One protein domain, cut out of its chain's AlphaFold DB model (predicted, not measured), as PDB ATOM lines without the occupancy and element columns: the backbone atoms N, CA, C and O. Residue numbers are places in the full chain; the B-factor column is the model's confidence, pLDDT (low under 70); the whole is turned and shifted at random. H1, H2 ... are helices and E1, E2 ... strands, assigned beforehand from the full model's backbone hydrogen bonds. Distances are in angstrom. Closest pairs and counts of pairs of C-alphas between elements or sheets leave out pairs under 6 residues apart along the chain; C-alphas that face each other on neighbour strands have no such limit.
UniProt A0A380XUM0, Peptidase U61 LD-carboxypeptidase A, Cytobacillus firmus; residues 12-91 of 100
ATOM      1  N   ILE A  12      76.319  43.086 109.022       98.88
ATOM      2  CA  ILE A  12      76.822  42.688 107.710       98.88
ATOM      3  C   ILE A  12      78.350  42.739 107.740       98.88
ATOM      4  O   ILE A  12      78.931  43.820 107.869       98.88
ATOM      5  N   ARG A  13      78.991  41.582 107.551       98.88
ATOM      6  CA  ARG A  13      80.445  41.470 107.397       98.88
ATOM      7  C   ARG A  13      80.823  41.660 105.932       98.88
ATOM      8  O   ARG A  13      80.298  40.982 105.048       98.88
ATOM      9  N   VAL A  14      81.746  42.575 105.663       98.81
ATOM     10  CA  VAL A  14      82.295  42.823 104.327       98.81
ATOM     11  C   VAL A  14      83.655  42.138 104.199       98.81
ATOM     12  O   VAL A  14      84.572  42.460 104.949       98.81
ATOM     13  N   ILE A  15      83.802  41.216 103.247       98.81
ATOM     14  CA  ILE A  15      85.041  40.448 103.003       98.81
ATOM     15  C   ILE A  15      85.612  40.707 101.601       98.81
ATOM     16  O   ILE A  15      84.882  41.106 100.690       98.81
ATOM     17  N   ALA A  16      86.903  40.438 101.392       98.69
ATOM     18  CA  ALA A  16      87.599  40.665 100.119       98.69
ATOM     19  C   ALA A  16      88.075  39.355  99.438       98.69
ATOM     20  O   ALA A  16      89.272  39.146  99.268       98.69
ATOM     21  N   PRO A  17      87.178  38.454  98.978       98.69
ATOM     22  CA  PRO A  17      87.577  37.151  98.422       98.69
ATOM     23  C   PRO A  17      88.233  37.241  97.033       98.69
ATOM     24  O   PRO A  17      88.718  36.237  96.500       98.69
ATOM     25  N   SER A  18      88.233  38.428  96.419       98.69
ATOM     26  CA  SER A  18      88.980  38.694  95.195       98.69
ATOM     27  C   SER A  18      89.901  39.896  95.360       98.69
ATOM     28  O   SER A  18      90.985  39.726  95.907       98.69
ATOM     29  N   ARG A  19      89.530  41.100  94.909       98.44
ATOM     30  CA  ARG A  19      90.408  42.262  95.101       98.44
ATOM     31  C   ARG A  19      90.244  42.868  96.491       98.44
ATOM     32  O   ARG A  19      89.131  42.938  97.008       98.44
ATOM     33  N   SER A  20      91.365  43.335  97.028       98.38
ATOM     34  CA  SER A  20      91.480  44.048  98.298       98.38
ATOM     35  C   SER A  20      90.637  45.321  98.324       98.38
ATOM     36  O   SER A  20      90.484  46.007  97.308       98.38
ATOM     37  N   MET A  21      90.153  45.685  99.511       97.69
ATOM     38  CA  MET A  21      89.503  46.967  99.770       97.69
ATOM     39  C   MET A  21      90.436  48.161  99.581       97.69
ATOM     40  O   MET A  21      89.941  49.248  99.293       97.69
ATOM     41  N   ALA A  22      91.759  47.968  99.612       96.81
ATOM     42  CA  ALA A  22      92.741  49.022  99.356       96.81
ATOM     43  C   ALA A  22      92.571  49.711  97.987       96.81
ATOM     44  O   ALA A  22      93.030  50.837  97.792       96.81
ATOM     45  N   ILE A  23      91.888  49.076  97.023       96.50
ATOM     46  CA  ILE A  23      91.605  49.699  95.717       96.50
ATOM     47  C   ILE A  23      90.447  50.704  95.762       96.50
ATOM     48  O   ILE A  23      90.237  51.449  94.799       96.50
ATOM     49  N   ILE A  24      89.656  50.690  96.834       94.94
ATOM     50  CA  ILE A  24      88.491  51.546  97.021       94.94
ATOM     51  C   ILE A  24      88.952  52.853  97.658       94.94
ATOM     52  O   ILE A  24      89.621  52.872  98.687       94.94
ATOM     53  N   LYS A  25      88.581  53.987  97.060       91.75
ATOM     54  CA  LYS A  25      88.932  55.294  97.629       91.75
ATOM     55  C   LYS A  25      88.142  55.527  98.916       91.75
ATOM     56  O   LYS A  25      86.958  55.196  98.968       91.75
ATOM     57  N   GLY A  26      88.742  56.200  99.899       92.62
ATOM     58  CA  GLY A  26      88.113  56.439 101.209       92.62
ATOM     59  C   GLY A  26      86.701  57.041 101.140       92.62
ATOM     60  O   GLY A  26      85.818  56.631 101.885       92.62
ATOM     61  N   GLU A  27      86.435  57.932 100.181       96.62
ATOM     62  CA  GLU A  27      85.092  58.498  99.987       96.62
ATOM     63  C   GLU A  27      84.063  57.463  99.498       96.62
ATOM     64  O   GLU A  27      82.907  57.480  99.914       96.62
ATOM     65  N   GLN A  28      84.473  56.524  98.641       97.44
ATOM     66  CA  GLN A  28      83.597  55.445  98.181       97.44
ATOM     67  C   GLN A  28      83.267  54.488  99.331       97.44
ATOM     68  O   GLN A  28      82.111  54.086  99.466       97.44
ATOM     69  N   LEU A  29      84.258  54.180 100.176       95.62
ATOM     70  CA  LEU A  29      84.074  53.358 101.372       95.62
ATOM     71  C   LEU A  29      83.098  54.021 102.356       95.62
ATOM     72  O   LEU A  29      82.125  53.395 102.775       95.62
ATOM     73  N   ARG A  30      83.290  55.320 102.630       96.94
ATOM     74  CA  ARG A  30      82.398  56.117 103.487       96.94
ATOM     75  C   ARG A  30      80.953  56.081 102.989       96.94
ATOM     76  O   ARG A  30      80.047  55.774 103.760       96.94
ATOM     77  N   ILE A  31      80.729  56.338 101.697       98.44
ATOM     78  CA  ILE A  31      79.384  56.325 101.101       98.44
ATOM     79  C   ILE A  31      78.744  54.931 101.195       98.44
ATOM     80  O   ILE A  31      77.549  54.826 101.477       98.44
ATOM     81  N   ALA A  32      79.505  53.862 100.944       98.12
ATOM     82  CA  ALA A  32      78.995  52.495 101.029       98.12
ATOM     83  C   ALA A  32      78.546  52.150 102.457       98.12
ATOM     84  O   ALA A  32      77.419  51.685 102.655       98.12
ATOM     85  N   GLN A  33      79.386  52.455 103.448       97.81
ATOM     86  CA  GLN A  33      79.081  52.221 104.856       97.81
ATOM     87  C   GLN A  33      77.883  53.053 105.327       97.81
ATOM     88  O   GLN A  33      76.973  52.520 105.957       97.81
ATOM     89  N   GLU A  34      77.815  54.337 104.964       98.44
ATOM     90  CA  GLU A  34      76.679  55.199 105.309       98.44
ATOM     91  C   GLU A  34      75.357  54.676 104.751       98.44
ATOM     92  O   GLU A  34      74.349  54.690 105.455       98.44
ATOM     93  N   ARG A  35      75.346  54.170 103.513       98.69
ATOM     94  CA  ARG A  35      74.130  53.609 102.904       98.69
ATOM     95  C   ARG A  35      73.635  52.372 103.646       98.69
ATOM     96  O   ARG A  35      72.438  52.264 103.898       98.69
ATOM     97  N   LEU A  36      74.530  51.458 104.015       98.62
ATOM     98  CA  LEU A  36      74.163  50.259 104.777       98.62
ATOM     99  C   LEU A  36      73.702  50.616 106.199       98.62
ATOM    100  O   LEU A  36      72.666  50.125 106.651       98.62
ATOM    101  N   ASN A  37      74.387  51.554 106.854       98.31
ATOM    102  CA  ASN A  37      73.993  52.056 108.170       98.31
ATOM    103  C   ASN A  37      72.614  52.743 108.134       98.31
ATOM    104  O   ASN A  37      71.801  52.540 109.031       98.31
ATOM    105  N   GLN A  38      72.298  53.510 107.082       98.56
ATOM    106  CA  GLN A  38      70.984  54.152 106.904       98.56
ATOM    107  C   GLN A  38      69.841  53.142 106.716       98.56
ATOM    108  O   GLN A  38      68.709  53.396 107.140       98.56
ATOM    109  N   LEU A  39      70.123  51.978 106.120       98.44
ATOM    110  CA  LEU A  39      69.167  50.865 106.067       98.44
ATOM    111  C   LEU A  39      68.956  50.217 107.448       98.44
ATOM    112  O   LEU A  39      67.916  49.596 107.684       98.44
ATOM    113  N   GLY A  40      69.867  50.471 108.389       98.62
ATOM    114  CA  GLY A  40      69.804  50.045 109.781       98.62
ATOM    115  C   GLY A  40      70.691  48.848 110.095       98.62
ATOM    116  O   GLY A  40      70.378  48.140 111.043       98.62
ATOM    117  N   PHE A  41      71.735  48.593 109.308       98.81
ATOM    118  CA  PHE A  41      72.688  47.509 109.553       98.81
ATOM    119  C   PHE A  41      73.947  48.020 110.250       98.81
ATOM    120  O   PHE A  41      74.334  49.172 110.064       98.81
ATOM    121  N   THR A  42      74.604  47.148 111.006       98.62
ATOM    122  CA  THR A  42      75.968  47.380 111.493       98.62
ATOM    123  C   THR A  42      76.950  46.800 110.481       98.62
ATOM    124  O   THR A  42      76.892  45.610 110.193       98.62
ATOM    125  N   VAL A  43      77.844  47.620 109.925       98.56
ATOM    126  CA  VAL A  43      78.863  47.155 108.970       98.56
ATOM    127  C   VAL A  43      80.182  46.886 109.683       98.56
ATOM    128  O   VAL A  43      80.721  47.777 110.343       98.56
ATOM    129  N   THR A  44      80.715  45.686 109.495       98.69
ATOM    130  CA  THR A  44      82.049  45.263 109.942       98.69
ATOM    131  C   THR A  44      82.853  44.749 108.749       98.69
ATOM    132  O   THR A  44      82.293  44.436 107.697       98.69
ATOM    133  N   TYR A  45      84.175  44.665 108.887       98.50
ATOM    134  CA  TYR A  45      85.074  44.237 107.813       98.50
ATOM    135  C   TYR A  45      85.843  42.986 108.229       98.50
ATOM    136  O   TYR A  45      86.110  42.787 109.415       98.50
ATOM    137  N   GLY A  46      86.159  42.139 107.250       98.50
ATOM    138  CA  GLY A  46      87.099  41.036 107.422       98.50
ATOM    139  C   GLY A  46      88.454  41.555 107.898       98.50
ATOM    140  O   GLY A  46      88.844  42.684 107.585       98.50
ATOM    141  N   LYS A  47      89.156  40.733 108.671       98.50
ATOM    142  CA  LYS A  47      90.445  41.069 109.273       98.50
ATOM    143  C   LYS A  47      91.479  41.435 108.208       98.50
ATOM    144  O   LYS A  47      92.257  42.358 108.421       98.50
ATOM    145  N   ASN A  48      91.442  40.749 107.068       98.50
ATOM    146  CA  ASN A  48      92.407  40.907 105.984       98.50
ATOM    147  C   ASN A  48      91.838  41.714 104.798       98.50
ATOM    148  O   ASN A  48      92.420  41.729 103.714       98.50
ATOM    149  N   ALA A  49      90.696  42.391 104.969       97.50
ATOM    150  CA  ALA A  49      89.991  43.043 103.864       97.50
ATOM    151  C   ALA A  49      90.760  44.230 103.246       97.50
ATOM    152  O   ALA A  49      90.581  44.506 102.057       97.50
ATOM    153  N   GLU A  50      91.588  44.932 104.029       96.81
ATOM    154  CA  GLU A  50      92.417  46.067 103.577       96.81
ATOM    155  C   GLU A  50      93.825  45.662 103.119       96.81
ATOM    156  O   GLU A  50      94.479  46.442 102.426       96.81
ATOM    157  N   GLU A  51      94.280  44.453 103.454       97.31
ATOM    158  CA  GLU A  51      95.604  43.959 103.063       97.31
ATOM    159  C   GLU A  51      95.702  43.797 101.547       97.31
ATOM    160  O   GLU A  51      94.689  43.577 100.873       97.31
ATOM    161  N   HIS A  52      96.905  43.922 100.978       97.62
ATOM    162  CA  HIS A  52      97.083  43.679  99.551       97.62
ATOM    163  C   HIS A  52      98.484  43.211  99.129       97.62
ATOM    164  O   HIS A  52      99.506  43.662  99.640       97.62
ATOM    165  N   ASP A  53      98.516  42.366  98.100       96.88
ATOM    166  CA  ASP A  53      99.701  41.971  97.341       96.88
ATOM    167  C   ASP A  53      99.906  42.853  96.087       96.88
ATOM    168  O   ASP A  53      99.225  43.865  95.875       96.88
ATOM    169  N   GLU A  54     100.854  42.470  95.226       96.62
ATOM    170  CA  GLU A  54     101.162  43.159  93.960       96.62
ATOM    171  C   GLU A  54     100.013  43.110  92.933       96.62
ATOM    172  O   GLU A  54      99.973  43.914  91.998       96.62
ATOM    173  N   PHE A  55      99.046  42.202  93.104       96.69
ATOM    174  CA  PHE A  55      97.868  42.047  92.247       96.69
ATOM    175  C   PHE A  55      96.615  42.701  92.838       96.69
ATOM    176  O   PHE A  55      95.520  42.577  92.272       96.69
ATOM    177  N   PHE A  56      96.766  43.437  93.944       97.38
ATOM    178  CA  PHE A  56      95.668  43.996  94.724       97.38
ATOM    179  C   PHE A  56      94.672  42.928  95.188       97.38
ATOM    180  O   PHE A  56      93.459  43.151  95.153       97.38
ATOM    181  N   SER A  57      95.175  41.762  95.580       98.31
ATOM    182  CA  SER A  57      94.443  40.701  96.271       98.31
ATOM    183  C   SER A  57      95.186  40.334  97.558       98.31
ATOM    184  O   SER A  57      96.062  41.070  97.984       98.31
ATOM    185  N   THR A  58      94.830  39.224  98.184       98.25
ATOM    186  CA  THR A  58      95.490  38.673  99.370       98.25
ATOM    187  C   THR A  58      95.734  37.180  99.168       98.25
ATOM    188  O   THR A  58      95.271  36.575  98.185       98.25
ATOM    189  N   SER A  59      96.485  36.558 100.076       98.56
ATOM    190  CA  SER A  59      96.752  35.119 100.023       98.56
ATOM    191  C   SER A  59      95.454  34.293 100.040       98.56
ATOM    192  O   SER A  59      94.358  34.800 100.299       98.56
ATOM    193  N   ILE A  60      95.540  33.007  99.687       98.69
ATOM    194  CA  ILE A  60      94.372  32.115  99.778       98.69
ATOM    195  C   ILE A  60      93.976  31.970 101.249       98.69
ATOM    196  O   ILE A  60      92.794  32.027 101.573       98.69
ATOM    197  N   GLU A  61      94.970  31.842 102.125       98.62
ATOM    198  CA  GLU A  61      94.836  31.660 103.562       98.62
ATOM    199  C   GLU A  61      94.080  32.826 104.212       98.62
ATOM    200  O   GLU A  61      93.099  32.592 104.910       98.62
ATOM    201  N   GLU A  62      94.458  34.072 103.918       98.75
ATOM    202  CA  GLU A  62      93.801  35.275 104.461       98.75
ATOM    203  C   GLU A  62      92.346  35.418 103.993       98.75
ATOM    204  O   GLU A  62      91.467  35.803 104.767       98.75
ATOM    205  N   ARG A  63      92.066  35.089 102.724       98.75
ATOM    206  CA  ARG A  63      90.701  35.140 102.170       98.75
ATOM    207  C   ARG A  63      89.814  34.030 102.715       98.75
ATOM    208  O   ARG A  63      88.608  34.234 102.849       98.75
ATOM    209  N   ILE A  64      90.391  32.862 102.987       98.75
ATOM    210  CA  ILE A  64      89.700  31.752 103.640       98.75
ATOM    211  C   ILE A  64      89.448  32.064 105.115       98.75
ATOM    212  O   ILE A  64      88.329  31.827 105.556       98.75
ATOM    213  N   GLU A  65      90.413  32.654 105.832       98.69
ATOM    214  CA  GLU A  65      90.239  33.123 107.217       98.69
ATOM    215  C   GLU A  65      89.046  34.084 107.303       98.69
ATOM    216  O   GLU A  65      88.079  33.798 108.001       98.69
ATOM    217  N   ASP A  66      89.036  35.150 106.495       98.81
ATOM    218  CA  ASP A  66      87.938  36.125 106.485       98.81
ATOM    219  C   ASP A  66      86.579  35.494 106.135       98.81
ATOM    220  O   ASP A  66      85.547  35.882 106.690       98.81
ATOM    221  N   LEU A  67      86.554  34.536 105.201       98.81
ATOM    222  CA  LEU A  67      85.327  33.847 104.804       98.81
ATOM    223  C   LEU A  67      84.820  32.941 105.928       98.81
ATOM    224  O   LEU A  67      83.642  33.009 106.271       98.81
ATOM    225  N   HIS A  68      85.680  32.106 106.512       98.75
ATOM    226  CA  HIS A  68      85.304  31.194 107.596       98.75
ATOM    227  C   HIS A  68      84.891  31.971 108.846       98.75
ATOM    228  O   HIS A  68      83.852  31.660 109.429       98.75
ATOM    229  N   ASP A  69      85.610  33.032 109.205       98.62
ATOM    230  CA  ASP A  69      85.255  33.909 110.326       98.62
ATOM    231  C   ASP A  69      83.885  34.568 110.112       98.62
ATOM    232  O   ASP A  69      83.066  34.625 111.028       98.62
ATOM    233  N   ALA A  70      83.589  35.030 108.893       98.69
ATOM    234  CA  ALA A  70      82.299  35.644 108.576       98.69
ATOM    235  C   ALA A  70      81.120  34.660 108.655       98.69
ATOM    236  O   ALA A  70      80.013  35.068 109.001       98.69
ATOM    237  N   PHE A  71      81.334  33.386 108.318       98.44
ATOM    238  CA  PHE A  71      80.303  32.347 108.411       98.44
ATOM    239  C   PHE A  71      80.134  31.800 109.835       98.44
ATOM    240  O   PHE A  71      79.029  31.412 110.209       98.44
ATOM    241  N   THR A  72      81.212  31.745 110.621       97.94
ATOM    242  CA  THR A  72      81.201  31.137 111.961       97.94
ATOM    243  C   THR A  72      80.817  32.116 113.069       97.94
ATOM    244  O   THR A  72      80.326  31.680 114.113       97.94
ATOM    245  N   ASP A  73      80.985  33.426 112.862       98.44
ATOM    246  CA  ASP A  73      80.572  34.450 113.821       98.44
ATOM    247  C   ASP A  73      79.035  34.552 113.901       98.44
ATOM    248  O   ASP A  73      78.386  35.027 112.963       98.44
ATOM    249  N   PRO A  74      78.408  34.173 115.034       97.62
ATOM    250  CA  PRO A  74      76.954  34.150 115.154       97.62
ATOM    251  C   PRO A  74      76.317  35.545 115.119       97.62
ATOM    252  O   PRO A  74      75.091  35.636 114.988       97.62
ATOM    253  N   ASN A  75      77.093  36.625 115.253       98.44
ATOM    254  CA  ASN A  75      76.586  37.991 115.133       98.44
ATOM    255  C   ASN A  75      76.347  38.381 113.669       98.44
ATOM    256  O   ASN A  75      75.412  39.133 113.390       98.44
ATOM    257  N   VAL A  76      77.116  37.812 112.734       98.69
ATOM    258  CA  VAL A  76      77.024  38.101 111.300       98.69
ATOM    259  C   VAL A  76      75.747  37.495 110.723       98.69
ATOM    260  O   VAL A  76      75.514  36.289 110.794       98.69
ATOM    261  N   LYS A  77      74.889  38.337 110.134       98.69
ATOM    262  CA  LYS A  77      73.628  37.910 109.492       98.69
ATOM    263  C   LYS A  77      73.634  38.081 107.979       98.69
ATOM    264  O   LYS A  77      72.749  37.571 107.295       98.69
ATOM    265  N   GLY A  78      74.625  38.790 107.447       98.56
ATOM    266  CA  GLY A  78      74.845  38.941 106.017       98.56
ATOM    267  C   GLY A  78      76.326  39.080 105.701       98.56
ATOM    268  O   GLY A  78      77.080  39.668 106.469       98.56
ATOM    269  N   ILE A  79      76.728  38.562 104.544       98.81
ATOM    270  CA  ILE A  79      78.092  38.691 104.034       98.81
ATOM    271  C   ILE A  79      78.020  39.415 102.692       98.81
ATOM    272  O   ILE A  79      77.272  39.008 101.800       98.81
ATOM    273  N   LEU A  80      78.788  40.492 102.548       98.88
ATOM    274  CA  LEU A  80      78.982  41.187 101.278       98.88
ATOM    275  C   LEU A  80      80.446  41.103 100.862       98.88
ATOM    276  O   LEU A  80      81.351  41.104 101.689       98.88
ATOM    277  N   THR A  81      80.690  41.064  99.558       98.75
ATOM    278  CA  THR A  81      82.048  41.144  99.019       98.75
ATOM    279  C   THR A  81      82.390  42.591  98.694       98.75
ATOM    280  O   THR A  81      81.574  43.261  98.059       98.75
ATOM    281  N   VAL A  82      83.597  43.041  99.045       98.31
ATOM    282  CA  VAL A  82      84.124  44.379  98.715       98.31
ATOM    283  C   VAL A  82      83.911  44.702  97.234       98.31
ATOM    284  O   VAL A  82      83.264  45.687  96.887       98.31
ATOM    285  N   ILE A  83      84.462  43.861  96.356       98.44
ATOM    286  CA  ILE A  83      84.379  43.997  94.905       98.44
ATOM    287  C   ILE A  83      84.783  42.678  94.232       98.44
ATOM    288  O   ILE A  83      85.384  41.796  94.848       98.44
ATOM    289  N   GLY A  84      84.433  42.537  92.954       98.38
ATOM    290  CA  GLY A  84      84.896  41.430  92.123       98.38
ATOM    291  C   GLY A  84      86.391  41.499  91.790       98.38
ATOM    292  O   GLY A  84      87.165  42.290  92.326       98.38
ATOM    293  N   GLY A  85      86.797  40.661  90.847       97.88
ATOM    294  CA  GLY A  85      88.178  40.518  90.410       97.88
ATOM    295  C   GLY A  85      88.308  39.255  89.577       97.88
ATOM    296  O   GLY A  85      87.431  38.978  88.763       97.88
ATOM    297  N   TYR A  86      89.382  38.494  89.783       98.12
ATOM    298  CA  TYR A  86      89.744  37.395  88.882       98.12
ATOM    299  C   TYR A  86      90.029  36.059  89.570       98.12
ATOM    300  O   TYR A  86      90.160  35.053  88.882       98.12
ATOM    301  N   ASN A  87      90.157  36.029  90.898       98.25
ATOM    302  CA  ASN A  87      90.848  34.939  91.596       98.25
ATOM    303  C   ASN A  87      90.068  34.321  92.770       98.25
ATOM    304  O   ASN A  87      90.632  33.530  93.524       98.25
ATOM    305  N   ALA A  88      88.777  34.628  92.922       98.62
ATOM    306  CA  ALA A  88      87.929  33.978  93.929       98.62
ATOM    307  C   ALA A  88      87.785  32.461  93.688       98.62
ATOM    308  O   ALA A  88      87.567  31.693  94.619       98.62
ATOM    309  N   ASN A  89      87.969  32.002  92.447       98.69
ATOM    310  CA  ASN A  89      87.968  30.579  92.108       98.69
ATOM    311  C   ASN A  89      89.123  29.795  92.762       98.69
ATOM    312  O   ASN A  89      89.019  28.579  92.884       98.69
ATOM    313  N   GLN A  90      90.200  30.461  93.194       98.62
ATOM    314  CA  GLN A  90      91.295  29.815  93.929       98.62
ATOM    315  C   GLN A  90      90.835  29.264  95.287       98.62
ATOM    316  O   GLN A  90      91.428  28.315  95.788       98.62
ATOM    317  N   LEU A  91      89.768  29.833  95.860       98.75
ATOM    318  CA  LEU A  91      89.294  29.508  97.204       98.75
ATOM    319  C   LEU A  91      88.498  28.196  97.257       98.75
ATOM    320  O   LEU A  91      88.359  27.609  98.322       98.75
TER     321      LEU A  91
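This is residues 12 to 91 of the 100 residues of the protein "Peptidase U61 LD-carboxypeptidase A" of Cytobacillus firmus (UniProt A0A380XUM0). A small sheet of three parallel strands has one face covered by helix H2, which runs along the strands, while helix H1 only grazes the sheet, chiefly near edge strand E2. Past the ends of E1 and E2 lies a long loop, residues 46 to 59, and the short H3 packs on the beginning of H2. The printed part has 80 residues, with three named helices and three named strands in the order E1 H1 E2 H2 E3 H3; the sheet's order is E2 E1 E3, and the class is mixed. It is compact, with a radius of gyration of the C-alphas of 12.3 A and spans of 34 by 30 by 17 A.

Inner strand E1, residues 12 to 15, is parallel to edge strand E2, residues 42 to 45, at 17 degrees, with N 12 and O 42 2.8 A apart, within hydrogen-bond range. E1 is parallel to edge strand E3, residues 76 to 81, at 37 degrees, with N 13 and O 78 2.9 A apart, also within range. H2, residues 60 to 72, is on one face, two layers of helix and sheet, at a height over the sheet of 10.6 A; its closest C-alphas to E1 are those of Ala 70 and Arg 13, 6.2 A apart. It runs along the strands, at 6 degrees to E1 on the local plane. H1, residues 26 to 39, only grazes the sheet with residues 32 to 37; the closest C-alphas of H1 and E2 are those of Gln 33 and Val 43, 6.5 A apart. E1, H1, E2 form a strand-helix-strand unit, two parallel neighbour strands with a helix between them in the chain; E2, H2, E3 form a split one, with E1 between its strands; both crossovers are right-handed. H3, residues 88 to 91, touches H2 at residues 60 to 64 alone, the closest C-alphas being those of Leu 91 and Ile 60, 6.3 A apart. H1 is apart from H2 and H3. Every O i to N i+4 pair is within hydrogen-bond range in H1 and H2; H3 is too short for one.

E1 begins at C-alpha 12, (76.822, 42.688, 107.710). H1 measures 20.3 A from first to last C-alpha, H2 18.0 A and E3 13.6 A. H3 ends at C-alpha 91, (89.294, 29.508, 97.204).

The two C-alphas farthest apart are those of Gly 40 and Glu 54, 35.8 A. The printed part has no cut. The link from E2 to H2, 14 residues, is long. Mean pLDDT of the printed part is 98.0, and no printed residue is under 70.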